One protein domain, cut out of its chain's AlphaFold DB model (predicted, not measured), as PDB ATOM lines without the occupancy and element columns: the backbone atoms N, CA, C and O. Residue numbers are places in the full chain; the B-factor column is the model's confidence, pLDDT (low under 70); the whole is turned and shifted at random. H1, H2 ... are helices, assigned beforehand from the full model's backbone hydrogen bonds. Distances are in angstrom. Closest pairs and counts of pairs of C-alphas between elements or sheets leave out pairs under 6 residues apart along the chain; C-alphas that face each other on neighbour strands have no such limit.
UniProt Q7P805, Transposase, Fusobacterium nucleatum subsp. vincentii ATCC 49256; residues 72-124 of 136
ATOM      1  N   ASN A  72      32.478 -56.631  53.467       94.56
ATOM      2  CA  ASN A  72      33.251 -55.418  53.722       94.56
ATOM      3  C   ASN A  72      34.679 -55.505  53.195       94.56
ATOM      4  O   ASN A  72      35.191 -54.517  52.677       94.56
ATOM      5  N   ARG A  73      35.316 -56.677  53.282       93.19
ATOM      6  CA  ARG A  73      36.661 -56.881  52.747       93.19
ATOM      7  C   ARG A  73      36.716 -56.608  51.243       93.19
ATOM      8  O   ARG A  73      37.643 -55.932  50.815       93.19
ATOM      9  N   SER A  74      35.746 -57.084  50.458       93.12
ATOM     10  CA  SER A  74      35.690 -56.794  49.014       93.12
ATOM     11  C   SER A  74      35.473 -55.297  48.768       93.12
ATOM     12  O   SER A  74      36.317 -54.666  48.132       93.12
ATOM     13  N   ILE A  75      34.454 -54.695  49.394       91.62
ATOM     14  CA  ILE A  75      34.126 -53.266  49.232       91.62
ATOM     15  C   ILE A  75      35.321 -52.365  49.575       91.62
ATOM     16  O   ILE A  75      35.669 -51.452  48.826       91.62
ATOM     17  N   GLN A  76      35.959 -52.602  50.723       92.44
ATOM     18  CA  GLN A  76      37.036 -51.748  51.215       92.44
ATOM     19  C   GLN A  76      38.313 -51.892  50.388       92.44
ATOM     20  O   GLN A  76      39.002 -50.894  50.179       92.44
ATOM     21  N   VAL A  77      38.633 -53.108  49.934       93.06
ATOM     22  CA  VAL A  77      39.833 -53.376  49.134       93.06
ATOM     23  C   VAL A  77      39.669 -52.824  47.723       93.06
ATOM     24  O   VAL A  77      40.522 -52.061  47.273       93.06
ATOM     25  N   GLU A  78      38.572 -53.153  47.039       93.94
ATOM     26  CA  GLU A  78      38.310 -52.682  45.674       93.94
ATOM     27  C   GLU A  78      38.198 -51.158  45.630       93.94
ATOM     28  O   GLU A  78      38.872 -50.518  44.821       93.94
ATOM     29  N   GLY A  79      37.452 -50.564  46.568       92.69
ATOM     30  CA  GLY A  79      37.340 -49.113  46.688       92.69
ATOM     31  C   GLY A  79      38.686 -48.433  46.954       92.69
ATOM     32  O   GLY A  79      38.993 -47.420  46.331       92.69
ATOM     33  N   ALA A  80      39.532 -49.001  47.823       94.12
ATOM     34  CA  ALA A  80      40.867 -48.450  48.070       94.12
ATOM     35  C   ALA A  80      41.754 -48.498  46.819       94.12
ATOM     36  O   ALA A  80      42.415 -47.512  46.495       94.12
ATOM     37  N   PHE A  81      41.758 -49.621  46.096       94.19
ATOM     38  CA  PHE A  81      42.546 -49.746  44.872       94.19
ATOM     39  C   PHE A  81      42.051 -48.828  43.755       94.19
ATOM     40  O   PHE A  81      42.888 -48.280  43.039       94.19
ATOM     41  N   ALA A  82      40.736 -48.646  43.613       94.31
ATOM     42  CA  ALA A  82      40.163 -47.720  42.643       94.31
ATOM     43  C   ALA A  82      40.643 -46.284  42.901       94.31
ATOM     44  O   ALA A  82      41.215 -45.665  42.005       94.31
ATOM     45  N   VAL A  83      40.531 -45.802  44.145       95.25
ATOM     46  CA  VAL A  83      40.984 -44.452  44.531       95.25
ATOM     47  C   VAL A  83      42.491 -44.290  44.317       95.25
ATOM     48  O   VAL A  83      42.940 -43.306  43.737       95.25
ATOM     49  N   ILE A  84      43.306 -45.257  44.748       95.31
ATOM     50  CA  ILE A  84      44.767 -45.161  44.600       95.31
ATOM     51  C   ILE A  84      45.181 -45.138  43.119       95.31
ATOM     52  O   ILE A  84      46.082 -44.391  42.734       95.31
ATOM     53  N   LYS A  85      44.552 -45.952  42.267       93.31
ATOM     54  CA  LYS A  85      44.951 -46.068  40.857       93.31
ATOM     55  C   LYS A  85      44.411 -44.936  39.991       93.31
ATOM     56  O   LYS A  85      45.183 -44.380  39.210       93.31
ATOM     57  N   GLU A  86      43.127 -44.615  40.122       94.00
ATOM     58  CA  GLU A  86      42.452 -43.638  39.265       94.00
ATOM     59  C   GLU A  86      42.514 -42.231  39.865       94.00
ATOM     60  O   GLU A  86      43.132 -41.350  39.265       94.00
ATOM     61  N   ASP A  87      41.996 -42.020  41.079       93.06
ATOM     62  CA  ASP A  87      41.920 -40.675  41.676       93.06
ATOM     63  C   ASP A  87      43.309 -40.124  42.031       93.06
ATOM     64  O   ASP A  87      43.629 -38.969  41.746       93.06
ATOM     65  N   MET A  88      44.173 -40.961  42.616       94.38
ATOM     66  CA  MET A  88      45.557 -40.590  42.949       94.38
ATOM     67  C   MET A  88      46.533 -40.809  41.784       94.38
ATOM     68  O   MET A  88      47.720 -40.502  41.912       94.38
ATOM     69  N   LYS A  89      46.049 -41.321  40.644       92.81
ATOM     70  CA  LYS A  89      46.808 -41.518  39.397       92.81
ATOM     71  C   LYS A  89      48.057 -42.404  39.542       92.81
ATOM     72  O   LYS A  89      49.015 -42.261  38.775       92.81
ATOM     73  N   LEU A  90      48.069 -43.355  40.486       92.38
ATOM     74  CA  LEU A  90      49.166 -44.318  40.648       92.38
ATOM     75  C   LEU A  90      49.067 -45.452  39.614       92.38
ATOM     76  O   LEU A  90      48.712 -46.589  39.926       92.38
ATOM     77  N   ARG A  91      49.391 -45.145  38.356       89.88
ATOM     78  CA  ARG A  91      49.394 -46.130  37.257       89.88
ATOM     79  C   ARG A  91      50.725 -46.870  37.125       89.88
ATOM     80  O   ARG A  91      50.754 -48.019  36.692       89.88
ATOM     81  N   LYS A  92      51.826 -46.220  37.506       93.19
ATOM     82  CA  LYS A  92      53.184 -46.773  37.480       93.19
ATOM     83  C   LYS A  92      54.009 -46.153  38.600       93.19
ATOM     84  O   LYS A  92      53.924 -44.950  38.826       93.19
ATOM     85  N   LEU A  93      54.822 -46.973  39.258       94.12
ATOM     86  CA  LEU A  93      55.805 -46.500  40.228       94.12
ATOM     87  C   LEU A  93      56.920 -45.735  39.513       94.12
ATOM     88  O   LEU A  93      57.395 -46.157  38.453       94.12
ATOM     89  N   LYS A  94      57.333 -44.610  40.089       93.69
ATOM     90  CA  LYS A  94      58.395 -43.761  39.537       93.69
ATOM     91  C   LYS A  94      59.780 -44.262  39.921       93.69
ATOM     92  O   LYS A  94      60.747 -43.976  39.216       93.69
ATOM     93  N   VAL A  95      59.888 -45.013  41.015       96.38
ATOM     94  CA  VAL A  95      61.168 -45.510  41.526       96.38
ATOM     95  C   VAL A  95      61.414 -46.975  41.158       96.38
ATOM     96  O   VAL A  95      60.502 -47.733  40.837       96.38
ATOM     97  N   ARG A  96      62.684 -47.390  41.228       95.25
ATOM     98  CA  ARG A  96      63.117 -48.783  41.042       95.25
ATOM     99  C   ARG A  96      63.865 -49.276  42.272       95.25
ATOM    100  O   ARG A  96      64.535 -48.490  42.938       95.25
ATOM    101  N   GLY A  97      63.783 -50.579  42.537       96.62
ATOM    102  CA  GLY A  97      64.386 -51.226  43.703       96.62
ATOM    103  C   GLY A  97      63.381 -51.459  44.835       96.62
ATOM    104  O   GLY A  97      62.403 -50.731  44.991       96.62
ATOM    105  N   LYS A  98      63.601 -52.509  45.631       97.12
ATOM    106  CA  LYS A  98      62.635 -52.980  46.640       97.12
ATOM    107  C   LYS A  98      62.332 -51.927  47.713       97.12
ATOM    108  O   LYS A  98      61.172 -51.713  48.053       97.12
ATOM    109  N   ASN A  99      63.362 -51.266  48.240       97.94
ATOM    110  CA  ASN A  99      63.214 -50.323  49.354       97.94
ATOM    111  C   ASN A  99      62.548 -49.013  48.929       97.94
ATOM    112  O   ASN A  99      61.649 -48.530  49.610       97.94
ATOM    113  N   SER A 100      62.952 -48.459  47.789       97.19
ATOM    114  CA  SER A 100      62.338 -47.264  47.206       97.19
ATOM    115  C   SER A 100      60.881 -47.528  46.819       97.19
ATOM    116  O   SER A 100      60.013 -46.749  47.197       97.19
ATOM    117  N   THR A 101      60.589 -48.671  46.184       96.62
ATOM    118  CA  THR A 101      59.219 -49.080  45.822       96.62
ATOM    119  C   THR A 101      58.315 -49.149  47.049       96.62
ATOM    120  O   THR A 101      57.212 -48.610  47.043       96.62
ATOM    121  N   LYS A 102      58.793 -49.766  48.138       97.31
ATOM    122  CA  LYS A 102      58.049 -49.819  49.404       97.31
ATOM    123  C   LYS A 102      57.751 -48.427  49.962       97.31
ATOM    124  O   LYS A 102      56.645 -48.209  50.444       97.31
ATOM    125  N   ARG A 103      58.712 -47.497  49.900       97.38
ATOM    126  CA  ARG A 103      58.517 -46.110  50.357       97.38
ATOM    127  C   ARG A 103      57.483 -45.376  49.506       97.38
ATOM    128  O   ARG A 103      56.607 -44.736  50.071       97.38
ATOM    129  N   GLU A 104      57.556 -45.505  48.181       95.94
ATOM    130  CA  GLU A 104      56.592 -44.880  47.269       95.94
ATOM    131  C   GLU A 104      55.172 -45.398  47.537       95.94
ATOM    132  O   GLU A 104      54.278 -44.606  47.815       95.94
ATOM    133  N   ILE A 105      54.977 -46.723  47.574       95.38
ATOM    134  CA  ILE A 105      53.677 -47.328  47.908       95.38
ATOM    135  C   ILE A 105      53.199 -46.867  49.292       95.38
ATOM    136  O   ILE A 105      52.037 -46.498  49.451       95.38
ATOM    137  N   GLY A 106      54.090 -46.853  50.287       96.31
ATOM    138  CA  GLY A 106      53.776 -46.396  51.640       96.31
ATOM    139  C   GLY A 106      53.252 -44.961  51.675       96.31
ATOM    140  O   GLY A 106      52.260 -44.697  52.350       96.31
ATOM    141  N   LEU A 107      53.853 -44.054  50.899       96.31
ATOM    142  CA  LEU A 107      53.410 -42.663  50.804       96.31
ATOM    143  C   LEU A 107      51.987 -42.555  50.235       96.31
ATOM    144  O   LEU A 107      51.162 -41.835  50.795       96.31
ATOM    145  N   PHE A 108      51.672 -43.313  49.180       95.94
ATOM    146  CA  PHE A 108      50.313 -43.370  48.632       95.94
ATOM    147  C   PHE A 108      49.308 -43.936  49.640       95.94
ATOM    148  O   PHE A 108      48.226 -43.375  49.800       95.94
ATOM    149  N   CYS A 109      49.663 -44.994  50.373       95.81
ATOM    150  CA  CYS A 109      48.802 -45.553  51.417       95.81
ATOM    151  C   CYS A 109      48.522 -44.544  52.542       95.81
ATOM    152  O   CYS A 109      47.385 -44.427  52.999       95.81
ATOM    153  N   ILE A 110      49.542 -43.796  52.977       97.00
ATOM    154  CA  ILE A 110      49.403 -42.747  53.995       97.00
ATOM    155  C   ILE A 110      48.475 -41.638  53.487       97.00
ATOM    156  O   ILE A 110      47.513 -41.287  54.168       97.00
ATOM    157  N   ALA A 111      48.715 -41.132  52.275       96.19
ATOM    158  CA  ALA A 111      47.886 -40.093  51.668       96.19
ATOM    159  C   ALA A 111      46.422 -40.544  51.490       96.19
ATOM    160  O   ALA A 111      45.504 -39.801  51.838       96.19
ATOM    161  N   TYR A 112      46.188 -41.781  51.038       96.00
ATOM    162  CA  TYR A 112      44.847 -42.367  50.963       96.00
ATOM    163  C   TYR A 112      44.158 -42.407  52.335       96.00
ATOM    164  O   TYR A 112      43.008 -41.983  52.464       96.00
ATOM    165  N   ASN A 113      44.856 -42.876  53.374       94.50
ATOM    166  CA  ASN A 113      44.300 -42.962  54.724       94.50
ATOM    167  C   ASN A 113      43.949 -41.581  55.296       94.50
ATOM    168  O   ASN A 113      42.879 -41.436  55.890       94.50
ATOM    169  N   PHE A 114      44.792 -40.566  55.076       95.56
ATOM    170  CA  PHE A 114      44.490 -39.187  55.466       95.56
ATOM    171  C   PHE A 114      43.252 -38.649  54.747       95.56
ATOM    172  O   PHE A 114      42.332 -38.166  55.406       95.56
ATOM    173  N   ASN A 115      43.171 -38.803  53.422       93.88
ATOM    174  CA  ASN A 115      42.005 -38.365  52.648       93.88
ATOM    175  C   ASN A 115      40.721 -39.059  53.118       93.88
ATOM    176  O   ASN A 115      39.689 -38.414  53.312       93.88
ATOM    177  N   LYS A 116      40.790 -40.371  53.373       92.44
ATOM    178  CA  LYS A 116      39.667 -41.149  53.907       92.44
ATOM    179  C   LYS A 116      39.246 -40.656  55.290       92.44
ATOM    180  O   LYS A 116      38.049 -40.537  55.546       92.44
ATOM    181  N   TYR A 117      40.198 -40.360  56.173       93.00
ATOM    182  CA  TYR A 117      39.916 -39.824  57.504       93.00
ATOM    183  C   TYR A 117      39.254 -38.442  57.438       93.00
ATOM    184  O   TYR A 117      38.207 -38.246  58.053       93.00
ATOM    185  N   LEU A 118      39.799 -37.515  56.644       94.00
ATOM    186  CA  LEU A 118      39.240 -36.170  56.467       94.00
ATOM    187  C   LEU A 118      37.823 -36.213  55.879       94.00
ATOM    188  O   LEU A 118      36.927 -35.523  56.364       94.00
ATOM    189  N   ALA A 119      37.583 -37.084  54.894       91.62
ATOM    190  CA  ALA A 119      36.249 -37.292  54.339       91.62
ATOM    191  C   ALA A 119      35.260 -37.832  55.387       91.62
ATOM    192  O   ALA A 119      34.106 -37.401  55.429       91.62
ATOM    193  N   LYS A 120      35.699 -38.753  56.258       91.06
ATOM    194  CA  LYS A 120      34.873 -39.264  57.363       91.06
ATOM    195  C   LYS A 120      34.575 -38.201  58.420       91.06
ATOM    196  O   LYS A 120      33.441 -38.102  58.889       91.06
ATOM    197  N   LEU A 121      35.577 -37.393  58.766       92.88
ATOM    198  CA  LEU A 121      35.445 -36.266  59.688       92.88
ATOM    199  C   LEU A 121      34.399 -35.267  59.171       92.88
ATOM    200  O   LEU A 121      33.472 -34.924  59.900       92.88
ATOM    201  N   SER A 122      34.485 -34.877  57.897       93.00
ATOM    202  CA  SER A 122      33.524 -33.962  57.264       93.00
ATOM    203  C   SER A 122      32.085 -34.497  57.293       93.00
ATOM    204  O   SER A 122      31.149 -33.745  57.553       93.00
ATOM    205  N   ARG A 123      31.900 -35.808  57.103       91.44
ATOM    206  CA  ARG A 123      30.582 -36.467  57.129       91.44
ATOM    207  C   ARG A 123      30.081 -36.814  58.536       91.44
ATOM    208  O   ARG A 123      29.021 -37.424  58.645       91.44
ATOM    209  N   LYS A 124      30.836 -36.492  59.596       89.31
ATOM    210  CA  LYS A 124      30.539 -36.857  60.996       89.31
ATOM    211  C   LYS A 124      30.244 -38.356  61.198       89.31
ATOM    212  O   LYS A 124      29.443 -38.724  62.047       89.31
TER     213      LYS A 124
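What this domain is: This is residues 72 to 124 of the 136 residues of the protein "Transposase" of Fusobacterium nucleatum subsp. vincentii ATCC 49256 (UniProt Q7P805). What is the shape? A short helix, H1, crosses the middle of a longer one, H2, nearly at a right angle, and residues 88 to 97 loop between them. Residues 72 to 79 of H1 and residues 117 to 124 stick out. How is it made up? The 53 printed residues hold H1, then H2, and no named strand: all helix, loose with a radius of gyration of the C-alphas of 12.6 A, spanning 40 by 21 by 18 A.

Where its parts are: Where is H1? H1, residues 72 to 87, begins at C-alpha 72 (33.251, -55.418, 53.722) and is 20.9 A long. Where is H2? H2, residues 98 to 122, is 36.4 A long and ends at C-alpha 122 (33.524, -33.962, 57.264).

How they stand to each other: Do they touch? Residues 80 to 84 of H1 touch residues 108 to 112 of H2; the closest C-alphas, of Ile 84 and Tyr 112, are 6.9 A apart. At what angle? Their lines are about perpendicular, at 74 degrees. And the backbones? In H1 and H2 every O i to N i+4 pair is within hydrogen-bond range.

The domain as a whole: How large? The farthest C-alphas, of Gly 97 and Lys 124, are 40.6 A apart. Any cut or low confidence? The printed part has no cut, its one link is short, and no printed residue is under 70 in pLDDT.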